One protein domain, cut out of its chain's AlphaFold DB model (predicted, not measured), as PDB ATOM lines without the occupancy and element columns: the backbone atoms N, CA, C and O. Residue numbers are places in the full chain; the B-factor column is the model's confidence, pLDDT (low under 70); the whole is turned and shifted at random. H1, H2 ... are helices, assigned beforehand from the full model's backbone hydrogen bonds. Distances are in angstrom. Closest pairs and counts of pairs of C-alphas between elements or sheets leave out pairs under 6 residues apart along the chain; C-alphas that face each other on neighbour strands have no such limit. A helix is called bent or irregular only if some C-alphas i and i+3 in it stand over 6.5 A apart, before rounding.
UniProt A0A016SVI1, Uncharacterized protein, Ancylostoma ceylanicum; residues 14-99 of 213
ATOM      1  N   ILE A  14     207.175 183.263 139.021       38.19
ATOM      2  CA  ILE A  14     208.079 184.017 139.915       38.19
ATOM      3  C   ILE A  14     207.382 185.249 140.523       38.19
ATOM      4  O   ILE A  14     207.484 185.481 141.726       38.19
ATOM      5  N   ALA A  15     206.609 186.003 139.734       39.88
ATOM      6  CA  ALA A  15     205.890 187.190 140.217       39.88
ATOM      7  C   ALA A  15     204.680 186.841 141.112       39.88
ATOM      8  O   ALA A  15     204.390 187.540 142.087       39.88
ATOM      9  N   PHE A  16     203.996 185.728 140.827       36.81
ATOM     10  CA  PHE A  16     202.871 185.251 141.639       36.81
ATOM     11  C   PHE A  16     203.342 184.585 142.946       36.81
ATOM     12  O   PHE A  16     202.732 184.772 143.999       36.81
ATOM     13  N   ILE A  17     204.480 183.878 142.927       38.69
ATOM     14  CA  ILE A  17     205.110 183.335 144.140       38.69
ATOM     15  C   ILE A  17     205.679 184.463 145.015       38.69
ATOM     16  O   ILE A  17     205.484 184.423 146.228       38.69
ATOM     17  N   LEU A  18     206.302 185.502 144.438       51.47
ATOM     18  CA  LEU A  18     206.816 186.654 145.200       51.47
ATOM     19  C   LEU A  18     205.711 187.399 145.963       51.47
ATOM     20  O   LEU A  18     205.896 187.742 147.130       51.47
ATOM     21  N   THR A  19     204.543 187.599 145.347       67.12
ATOM     22  CA  THR A  19     203.417 188.281 146.008       67.12
ATOM     23  C   THR A  19     202.764 187.415 147.083       67.12
ATOM     24  O   THR A  19     202.486 187.911 148.173       67.12
ATOM     25  N   ARG A  20     202.579 186.109 146.842       77.56
ATOM     26  CA  ARG A  20     201.994 185.201 147.842       77.56
ATOM     27  C   ARG A  20     202.908 184.992 149.049       77.56
ATOM     28  O   ARG A  20     202.431 185.065 150.177       77.56
ATOM     29  N   VAL A  21     204.204 184.769 148.828       84.06
ATOM     30  CA  VAL A  21     205.183 184.599 149.915       84.06
ATOM     31  C   VAL A  21     205.346 185.902 150.696       84.06
ATOM     32  O   VAL A  21     205.370 185.867 151.926       84.06
ATOM     33  N   GLY A  22     205.379 187.050 150.013       80.69
ATOM     34  CA  GLY A  22     205.409 188.360 150.667       80.69
ATOM     35  C   GLY A  22     204.160 188.624 151.513       80.69
ATOM     36  O   GLY A  22     204.258 189.079 152.653       80.69
ATOM     37  N   PHE A  23     202.979 188.272 151.007       83.31
ATOM     38  CA  PHE A  23     201.726 188.425 151.744       83.31
ATOM     39  C   PHE A  23     201.613 187.469 152.938       83.31
ATOM     40  O   PHE A  23     201.185 187.876 154.021       83.31
ATOM     41  N   ASP A  24     202.042 186.216 152.783       87.50
ATOM     42  CA  ASP A  24     202.115 185.260 153.888       87.50
ATOM     43  C   ASP A  24     203.119 185.726 154.952       87.50
ATOM     44  O   ASP A  24     202.848 185.591 156.149       87.50
ATOM     45  N   PHE A  25     204.241 186.326 154.543       83.69
ATOM     46  CA  PHE A  25     205.194 186.949 155.457       83.69
ATOM     47  C   PHE A  25     204.552 188.102 156.234       83.69
ATOM     48  O   PHE A  25     204.622 188.099 157.462       83.69
ATOM     49  N   LEU A  26     203.861 189.034 155.569       83.69
ATOM     50  CA  LEU A  26     203.148 190.140 156.229       83.69
ATOM     51  C   LEU A  26     202.096 189.631 157.225       83.69
ATOM     52  O   LEU A  26     202.032 190.097 158.361       83.69
ATOM     53  N   LYS A  27     201.321 188.608 156.847       84.38
ATOM     54  CA  LYS A  27     200.313 187.995 157.727       84.38
ATOM     55  C   LYS A  27     200.916 187.309 158.948       84.38
ATOM     56  O   LYS A  27     200.379 187.433 160.048       84.38
ATOM     57  N   ARG A  28     201.996 186.547 158.763       85.12
ATOM     58  CA  ARG A  28     202.643 185.788 159.848       85.12
ATOM     59  C   ARG A  28     203.396 186.699 160.802       85.12
ATOM     60  O   ARG A  28     203.299 186.516 162.013       85.12
ATOM     61  N   SER A  29     204.123 187.660 160.248       81.94
ATOM     62  CA  SER A  29     204.903 188.624 161.014       81.94
ATOM     63  C   SER A  29     204.017 189.663 161.702       81.94
ATOM     64  O   SER A  29     204.410 190.175 162.745       81.94
ATOM     65  N   ALA A  30     202.812 189.927 161.177       82.94
ATOM     66  CA  ALA A  30     201.841 190.878 161.726       82.94
ATOM     67  C   ALA A  30     202.442 192.279 161.981       82.94
ATOM     68  O   ALA A  30     202.060 192.974 162.920       82.94
ATOM     69  N   ILE A  31     203.381 192.682 161.116       79.62
ATOM     70  CA  ILE A  31     204.116 193.961 161.161       79.62
ATOM     71  C   ILE A  31     203.221 195.156 160.769       79.62
ATOM     72  O   ILE A  31     203.567 196.311 161.008       79.62
ATOM     73  N   GLY A  32     202.041 194.884 160.211       79.62
ATOM     74  CA  GLY A  32     201.054 195.882 159.815       79.62
ATOM     75  C   GLY A  32     200.741 195.807 158.326       79.62
ATOM     76  O   GLY A  32     200.992 194.791 157.674       79.62
ATOM     77  N   GLU A  33     200.163 196.884 157.807       79.75
ATOM     78  CA  GLU A  33     199.842 197.025 156.388       79.75
ATOM     79  C   GLU A  33     201.060 197.518 155.607       79.75
ATOM     80  O   GLU A  33     201.874 198.274 156.127       79.75
ATOM     81  N   ALA A  34     201.207 197.055 154.368       77.62
ATOM     82  CA  ALA A  34     202.296 197.477 153.494       77.62
ATOM     83  C   ALA A  34     202.065 198.911 152.968       77.62
ATOM     84  O   ALA A  34     200.910 199.276 152.744       77.62
ATOM     85  N   PRO A  35     203.130 199.688 152.682       78.69
ATOM     86  CA  PRO A  35     204.549 199.318 152.711       78.69
ATOM     87  C   PRO A  35     205.183 199.438 154.106       78.69
ATOM     88  O   PRO A  35     204.991 200.423 154.806       78.69
ATOM     89  N   LYS A  36     205.999 198.446 154.482       79.81
ATOM     90  CA  LYS A  36     206.782 198.433 155.730       79.81
ATOM     91  C   LYS A  36     208.246 198.197 155.414       79.81
ATOM     92  O   LYS A  36     208.559 197.358 154.567       79.81
ATOM     93  N   VAL A  37     209.130 198.892 156.122       80.00
ATOM     94  CA  VAL A  37     210.579 198.735 155.977       80.00
ATOM     95  C   VAL A  37     211.155 198.110 157.240       80.00
ATOM     96  O   VAL A  37     210.815 198.500 158.357       80.00
ATOM     97  N   LEU A  38     212.026 197.120 157.040       80.38
ATOM     98  CA  LEU A  38     212.746 196.436 158.103       80.38
ATOM     99  C   LEU A  38     214.242 196.708 157.978       80.38
ATOM    100  O   LEU A  38     214.828 196.442 156.931       80.38
ATOM    101  N   LEU A  39     214.866 197.161 159.061       80.75
ATOM    102  CA  LEU A  39     216.312 197.316 159.166       80.75
ATOM    103  C   LEU A  39     216.852 196.292 160.167       80.75
ATOM    104  O   LEU A  39     216.666 196.437 161.371       80.75
ATOM    105  N   ASN A  40     217.495 195.229 159.674       79.00
ATOM    106  CA  ASN A  40     218.052 194.149 160.505       79.00
ATOM    107  C   ASN A  40     217.055 193.587 161.546       79.00
ATOM    108  O   ASN A  40     217.410 193.353 162.697       79.00
ATOM    109  N   GLY A  41     215.787 193.420 161.154       74.62
ATOM    110  CA  GLY A  41     214.719 192.921 162.030       74.62
ATOM    111  C   GLY A  41     213.972 193.993 162.835       74.62
ATOM    112  O   GLY A  41     212.963 193.669 163.457       74.62
ATOM    113  N   TYR A  42     214.398 195.260 162.786       77.44
ATOM    114  CA  TYR A  42     213.664 196.386 163.370       77.44
ATOM    115  C   TYR A  42     212.679 196.981 162.373       77.44
ATOM    116  O   TYR A  42     213.027 197.218 161.220       77.44
ATOM    117  N   ILE A  43     211.457 197.240 162.830       78.06
ATOM    118  CA  ILE A  43     210.407 197.888 162.043       78.06
ATOM    119  C   ILE A  43     210.627 199.396 162.113       78.06
ATOM    120  O   ILE A  43     210.694 199.945 163.212       78.06
ATOM    121  N   LEU A  44     210.744 200.046 160.956       79.31
ATOM    122  CA  LEU A  44     210.742 201.506 160.884       79.31
ATOM    123  C   LEU A  44     209.311 202.028 161.043       79.31
ATOM    124  O   LEU A  44     208.367 201.420 160.534       79.31
ATOM    125  N   ASP A  45     209.164 203.140 161.758       76.19
ATOM    126  CA  ASP A  45     207.868 203.783 161.965       76.19
ATOM    127  C   ASP A  45     207.327 204.367 160.654       76.19
ATOM    128  O   ASP A  45     208.076 204.951 159.869       76.19
ATOM    129  N   ASP A  46     206.016 204.261 160.438       75.69
ATOM    130  CA  ASP A  46     205.358 204.707 159.203       75.69
ATOM    131  C   ASP A  46     205.516 206.210 158.987       75.69
ATOM    132  O   ASP A  46     205.638 206.675 157.852       75.69
ATOM    133  N   ALA A  47     205.588 206.972 160.080       72.38
ATOM    134  CA  ALA A  47     205.833 208.409 160.044       72.38
ATOM    135  C   ALA A  47     207.224 208.771 159.486       72.38
ATOM    136  O   ALA A  47     207.406 209.876 158.966       72.38
ATOM    137  N   GLY A  48     208.192 207.853 159.588       65.06
ATOM    138  CA  GLY A  48     209.568 208.012 159.117       65.06
ATOM    139  C   GLY A  48     209.831 207.453 157.717       65.06
ATOM    140  O   GLY A  48     210.914 207.665 157.185       65.06
ATOM    141  N   ILE A  49     208.866 206.765 157.089       72.75
ATOM    142  CA  ILE A  49     209.020 206.161 155.745       72.75
ATOM    143  C   ILE A  49     208.753 207.184 154.616       72.75
ATOM    144  O   ILE A  49     208.855 206.869 153.430       72.75
ATOM    145  N   THR A  50     208.443 208.444 154.940       76.69
ATOM    146  CA  THR A  50     208.316 209.510 153.934       76.69
ATOM    147  C   THR A  50     209.679 209.867 153.329       76.69
ATOM    148  O   THR A  50     210.693 209.848 154.024       76.69
ATOM    149  N   GLY A  51     209.709 210.183 152.025       74.75
ATOM    150  CA  GLY A  51     210.950 210.315 151.241       74.75
ATOM    151  C   GLY A  51     212.007 211.243 151.848       74.75
ATOM    152  O   GLY A  51     213.187 210.920 151.795       74.75
ATOM    153  N   ASP A  52     211.586 212.323 152.507       79.06
ATOM    154  CA  ASP A  52     212.500 213.307 153.098       79.06
ATOM    155  C   ASP A  52     213.055 212.882 154.471       79.06
ATOM    156  O   ASP A  52     214.109 213.351 154.889       79.06
ATOM    157  N   LYS A  53     212.352 211.996 155.193       80.69
ATOM    158  CA  LYS A  53     212.705 211.559 156.561       80.69
ATOM    159  C   LYS A  53     213.277 210.150 156.623       80.69
ATOM    160  O   LYS A  53     213.785 209.733 157.665       80.69
ATOM    161  N   PHE A  54     213.191 209.411 155.523       84.06
ATOM    162  CA  PHE A  54     213.634 208.030 155.458       84.06
ATOM    163  C   PHE A  54     215.124 207.894 155.775       84.06
ATOM    164  O   PHE A  54     215.499 207.091 156.629       84.06
ATOM    165  N   GLU A  55     215.968 208.713 155.146       85.69
ATOM    166  CA  GLU A  55     217.420 208.671 155.355       85.69
ATOM    167  C   GLU A  55     217.800 209.002 156.800       85.69
ATOM    168  O   GLU A  55     218.617 208.307 157.406       85.69
ATOM    169  N   GLU A  56     217.152 210.017 157.378       86.25
ATOM    170  CA  GLU A  56     217.343 210.405 158.774       86.25
ATOM    171  C   GLU A  56     216.943 209.265 159.719       86.25
ATOM    172  O   GLU A  56     217.708 208.889 160.607       86.25
ATOM    173  N   THR A  57     215.781 208.652 159.482       83.69
ATOM    174  CA  THR A  57     215.267 207.535 160.288       83.69
ATOM    175  C   THR A  57     216.205 206.328 160.231       83.69
ATOM    176  O   THR A  57     216.524 205.737 161.264       83.69
ATOM    177  N   VAL A  58     216.708 205.982 159.043       85.81
ATOM    178  CA  VAL A  58     217.678 204.891 158.871       85.81
ATOM    179  C   VAL A  58     218.991 205.213 159.582       85.81
ATOM    180  O   VAL A  58     219.515 204.360 160.300       85.81
ATOM    181  N   MET A  59     219.514 206.433 159.432       88.06
ATOM    182  CA  MET A  59     220.757 206.845 160.085       88.06
ATOM    183  C   MET A  59     220.634 206.784 161.614       88.06
ATOM    184  O   MET A  59     221.517 206.241 162.281       88.06
ATOM    185  N   MET A  60     219.525 207.274 162.175       86.56
ATOM    186  CA  MET A  60     219.256 207.199 163.614       86.56
ATOM    187  C   MET A  60     219.242 205.750 164.119       86.56
ATOM    188  O   MET A  60     219.867 205.444 165.137       86.56
ATOM    189  N   GLU A  61     218.595 204.836 163.394       83.88
ATOM    190  CA  GLU A  61     218.561 203.422 163.778       83.88
ATOM    191  C   GLU A  61     219.933 202.741 163.681       83.88
ATOM    192  O   GLU A  61     220.312 201.978 164.574       83.88
ATOM    193  N   VAL A  62     220.734 203.056 162.657       87.88
ATOM    194  CA  VAL A  62     222.116 202.556 162.551       87.88
ATOM    195  C   VAL A  62     222.960 203.038 163.733       87.88
ATOM    196  O   VAL A  62     223.662 202.234 164.361       87.88
ATOM    197  N   MET A  63     222.853 204.318 164.096       89.06
ATOM    198  CA  MET A  63     223.547 204.886 165.255       89.06
ATOM    199  C   MET A  63     223.096 204.251 166.576       89.06
ATOM    200  O   MET A  63     223.906 204.091 167.488       89.06
ATOM    201  N   ARG A  64     221.834 203.819 166.676       85.31
ATOM    202  CA  ARG A  64     221.301 203.115 167.851       85.31
ATOM    203  C   ARG A  64     221.823 201.678 167.979       85.31
ATOM    204  O   ARG A  64     222.056 201.207 169.094       85.31
ATOM    205  N   ILE A  65     221.995 200.962 166.865       84.69
ATOM    206  CA  ILE A  65     222.393 199.540 166.859       84.69
ATOM    207  C   ILE A  65     223.916 199.367 166.957       84.69
ATOM    208  O   ILE A  65     224.388 198.441 167.621       84.69
ATOM    209  N   THR A  66     224.694 200.257 166.338       88.69
ATOM    210  CA  THR A  66     226.162 200.136 166.242       88.69
ATOM    211  C   THR A  66     226.863 199.954 167.603       88.69
ATOM    212  O   THR A  66     227.679 199.033 167.719       88.69
ATOM    213  N   PRO A  67     226.523 200.706 168.671       91.25
ATOM    214  CA  PRO A  67     227.149 200.525 169.983       91.25
ATOM    215  C   PRO A  67     226.879 199.146 170.600       91.25
ATOM    216  O   PRO A  67     227.747 198.589 171.273       91.25
ATOM    217  N   LYS A  68     225.700 198.556 170.346       87.81
ATOM    218  CA  LYS A  68     225.361 197.208 170.834       87.81
ATOM    219  C   LYS A  68     226.265 196.153 170.196       87.81
ATOM    220  O   LYS A  68     226.755 195.269 170.894       87.81
ATOM    221  N   LEU A  69     226.520 196.270 168.890       89.19
ATOM    222  CA  LEU A  69     227.432 195.377 168.170       89.19
ATOM    223  C   LEU A  69     228.873 195.531 168.665       89.19
ATOM    224  O   LEU A  69     229.529 194.535 168.955       89.19
ATOM    225  N   GLN A  70     229.347 196.768 168.833       91.88
ATOM    226  CA  GLN A  70     230.690 197.034 169.357       91.88
ATOM    227  C   GLN A  70     230.874 196.452 170.764       91.88
ATOM    228  O   GLN A  70     231.847 195.745 171.018       91.88
ATOM    229  N   SER A  71     229.908 196.677 171.658       92.50
ATOM    230  CA  SER A  71     229.923 196.098 173.004       92.50
ATOM    231  C   SER A  71     229.913 194.565 172.969       92.50
ATOM    232  O   SER A  71     230.645 193.928 173.724       92.50
ATOM    233  N   ALA A  72     229.152 193.954 172.055       89.75
ATOM    234  CA  ALA A  72     229.116 192.504 171.897       89.75
ATOM    235  C   ALA A  72     230.455 191.912 171.428       89.75
ATOM    236  O   ALA A  72     230.824 190.828 171.880       89.75
ATOM    237  N   VAL A  73     231.189 192.614 170.561       92.44
ATOM    238  CA  VAL A  73     232.542 192.213 170.141       92.44
ATOM    239  C   VAL A  73     233.526 192.344 171.304       92.44
ATOM    240  O   VAL A  73     234.244 191.391 171.599       92.44
ATOM    241  N   ILE A  74     233.518 193.481 172.013       92.94
ATOM    242  CA  ILE A  74     234.423 193.744 173.149       92.94
ATOM    243  C   ILE A  74     234.218 192.720 174.274       92.94
ATOM    244  O   ILE A  74     235.184 192.198 174.822       92.94
ATOM    245  N   ASN A  75     232.964 192.376 174.576       93.25
ATOM    246  CA  ASN A  75     232.617 191.394 175.606       93.25
ATOM    247  C   ASN A  75     232.788 189.933 175.140       93.25
ATOM    248  O   ASN A  75     232.527 189.003 175.902       93.25
ATOM    249  N   GLY A  76     233.188 189.704 173.884       89.06
ATOM    250  CA  GLY A  76     233.403 188.369 173.320       89.06
ATOM    251  C   GLY A  76     232.124 187.568 173.041       89.06
ATOM    252  O   GLY A  76     232.202 186.355 172.821       89.06
ATOM    253  N   HIS A  77     230.955 188.218 173.043       87.00
ATOM    254  CA  HIS A  77     229.678 187.613 172.654       87.00
ATOM    255  C   HIS A  77     229.585 187.396 171.141       87.00
ATOM    256  O   HIS A  77     229.011 186.399 170.705       87.00
ATOM    257  N   LEU A  78     230.168 188.302 170.352       88.25
ATOM    258  CA  LEU A  78     230.266 188.175 168.904       88.25
ATOM    259  C   LEU A  78     231.697 187.776 168.526       88.25
ATOM    260  O   LEU A  78     232.646 188.517 168.772       88.25
ATOM    261  N   LYS A  79     231.843 186.579 167.955       89.06
ATOM    262  CA  LYS A  79     233.122 186.007 167.514       89.06
ATOM    263  C   LYS A  79     233.130 185.883 165.997       89.06
ATOM    264  O   LYS A  79     232.076 185.729 165.394       89.06
ATOM    265  N   ASP A  80     234.319 185.815 165.414       86.69
ATOM    266  CA  ASP A  80     234.537 185.740 163.960       86.69
ATOM    267  C   ASP A  80     233.803 184.569 163.268       86.69
ATOM    268  O   ASP A  80     233.411 184.641 162.111       86.69
ATOM    269  N   ARG A  81     233.539 183.485 164.007       88.44
ATOM    270  CA  ARG A  81     232.819 182.301 163.505       88.44
ATOM    271  C   ARG A  81     231.292 182.455 163.482       88.44
ATOM    272  O   ARG A  81     230.607 181.538 163.037       88.44
ATOM    273  N   VAL A  82     230.749 183.547 164.017       85.56
ATOM    274  CA  VAL A  82     229.304 183.769 164.155       85.56
ATOM    275  C   VAL A  82     228.830 184.716 163.061       85.56
ATOM    276  O   VAL A  82     229.390 185.791 162.868       85.56
ATOM    277  N   ASN A  83     227.755 184.344 162.361       88.06
ATOM    278  CA  ASN A  83     227.119 185.241 161.405       88.06
ATOM    279  C   ASN A  83     226.440 186.402 162.152       88.06
ATOM    280  O   ASN A  83     225.531 186.184 162.955       88.06
ATOM    281  N   VAL A  84     226.868 187.630 161.856       86.69
ATOM    282  CA  VAL A  84     226.365 188.845 162.514       86.69
ATOM    283  C   VAL A  84     224.858 189.014 162.317       86.69
ATOM    284  O   VAL A  84     224.161 189.367 163.261       86.69
ATOM    285  N   GLY A  85     224.332 188.709 161.128       83.56
ATOM    286  CA  GLY A  85     222.898 188.794 160.842       83.56
ATOM    287  C   GLY A  85     222.075 187.863 161.732       83.56
ATOM    288  O   GLY A  85     221.116 188.306 162.357       83.56
ATOM    289  N   ASN A  86     222.496 186.603 161.870       85.94
ATOM    290  CA  ASN A  86     221.827 185.653 162.766       85.94
ATOM    291  C   ASN A  86     221.892 186.119 164.224       85.94
ATOM    292  O   ASN A  86     220.885 186.077 164.924       85.94
ATOM    293  N   TRP A  87     223.040 186.646 164.653       87.00
ATOM    294  CA  TRP A  87     223.187 187.198 165.997       87.00
ATOM    295  C   TRP A  87     222.235 188.374 166.249       87.00
ATOM    296  O   TRP A  87     221.643 188.451 167.322       87.00
ATOM    297  N   ILE A  88     222.041 189.269 165.270       84.44
ATOM    298  CA  ILE A  88     221.076 190.372 165.394       84.44
ATOM    299  C   ILE A  88     219.646 189.826 165.524       84.44
ATOM    300  O   ILE A  88     218.885 190.306 166.361       84.44
ATOM    301  N   MET A  89     219.289 188.798 164.750       82.06
ATOM    302  CA  MET A  89     217.953 188.192 164.798       82.06
ATOM    303  C   MET A  89     217.680 187.416 166.097       82.06
ATOM    304  O   MET A  89     216.525 187.264 166.483       82.06
ATOM    305  N   GLU A  90     218.721 186.945 166.785       84.94
ATOM    306  CA  GLU A  90     218.627 186.272 168.090       84.94
ATOM    307  C   GLU A  90     218.495 187.245 169.275       84.94
ATOM    308  O   GLU A  90     218.296 186.818 170.418       84.94
ATOM    309  N   GLN A  91     218.604 188.556 169.040       83.75
ATOM    310  CA  GLN A  91     218.467 189.540 170.108       83.75
ATOM    311  C   GLN A  91     217.052 189.543 170.690       83.75
ATOM    312  O   GLN A  91     216.059 189.406 169.983       83.75
ATOM    313  N   LYS A  92     216.955 189.792 172.001       81.38
ATOM    314  CA  LYS A  92     215.673 189.829 172.731       81.38
ATOM    315  C   LYS A  92     214.700 190.892 172.213       81.38
ATOM    316  O   LYS A  92     213.496 190.744 172.393       81.38
ATOM    317  N   ASP A  93     215.232 191.944 171.596       76.38
ATOM    318  CA  ASP A  93     214.458 193.054 171.037       76.38
ATOM    319  C   ASP A  93     213.802 192.687 169.690       76.38
ATOM    320  O   ASP A  93     212.858 193.352 169.265       76.38
ATOM    321  N   VAL A  94     214.276 191.632 169.014       78.38
ATOM    322  CA  VAL A  94     213.754 191.195 167.714       78.38
ATOM    323  C   VAL A  94     212.673 190.140 167.932       78.38
ATOM    324  O   VAL A  94     212.921 189.034 168.410       78.38
ATOM    325  N   MET A  95     211.435 190.487 167.581       78.25
ATOM    326  CA  MET A  95     210.281 189.607 167.757       78.25
ATOM    327  C   MET A  95     209.937 188.874 166.450       78.25
ATOM    328  O   MET A  95     209.737 189.531 165.429       78.25
ATOM    329  N   PRO A  96     209.747 187.537 166.463       78.00
ATOM    330  CA  PRO A  96     209.328 186.784 165.273       78.00
ATOM    331  C   PRO A  96     207.941 187.172 164.739       78.00
ATOM    332  O   PRO A  96     207.652 187.011 163.554       78.00
ATOM    333  N   ARG A  97     207.062 187.649 165.627       84.31
ATOM    334  CA  ARG A  97     205.735 188.166 165.295       84.31
ATOM    335  C   ARG A  97     205.465 189.420 166.110       84.31
ATOM    336  O   ARG A  97     205.521 189.390 167.338       84.31
ATOM    337  N   HIS A  98     205.125 190.490 165.414       82.56
ATOM    338  CA  HIS A  98     204.710 191.752 165.988       82.56
ATOM    339  C   HIS A  98     203.235 191.677 166.418       82.56
ATOM    340  O   HIS A  98     202.402 191.052 165.761       82.56
ATOM    341  N   ASN A  99     202.894 192.275 167.557       82.81
ATOM    342  CA  ASN A  99     201.507 192.378 168.003       82.81
ATOM    343  C   ASN A  99     201.242 193.794 168.508       82.81
ATOM    344  O   ASN A  99     201.450 194.088 169.686       82.81
TER     345      ASN A  99
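This is residues 14 to 99 of the 213 residues of an uncharacterized protein of Ancylostoma ceylanicum (UniProt A0A016SVI1). A loose, open frame of three helices that touch nowhere: H1 at one end, its residues 14 to 22 sticking out, the bent helix H2 along one side, and short H3 near its second arm. Residues 30 to 53, with no named element, wind between H1 and H2, and the tail after H3 folds back toward the end of H1. The printed part has 86 residues, is all helix with no named strand, and spans 44 by 31 by 27 A, with a radius of gyration of the C-alphas of 15.3 A.

H1, residues 14 to 29, begins at C-alpha (208.079, 184.017, 139.915) and is 21.8 A long. H2, residues 54 to 74, was assigned as one helix by its hydrogen bonds but is bent: C-alphas 64 and 67 are 6.7 A apart. Its arms are H2a, residues 54 to 64, 15.4 A, and H2b, residues 67 to 74, 10.4 A. H3, residues 84 to 89, ends at C-alpha (217.953, 188.192, 164.798).

H1 is apart from H2a, H2b and H3. H2a and H2b stand at a steep tilt of 35.5 degrees, only just steep. H2b and H3 are near each other, with 5 pairs of C-alphas within 10 A. Residues 38 to 39 pair antiparallel with 42 to 43. In H1, H2a, H2b and H3 every O i to N i+4 pair is within hydrogen-bond range.

The C-alphas of Phe 16 and Asn 75, the two farthest apart, are 45.6 A apart. The printed part has no cut. The link from H1 to H2 is long, 24 residues. Residues 14 to 19 and 48 have pLDDT under 70.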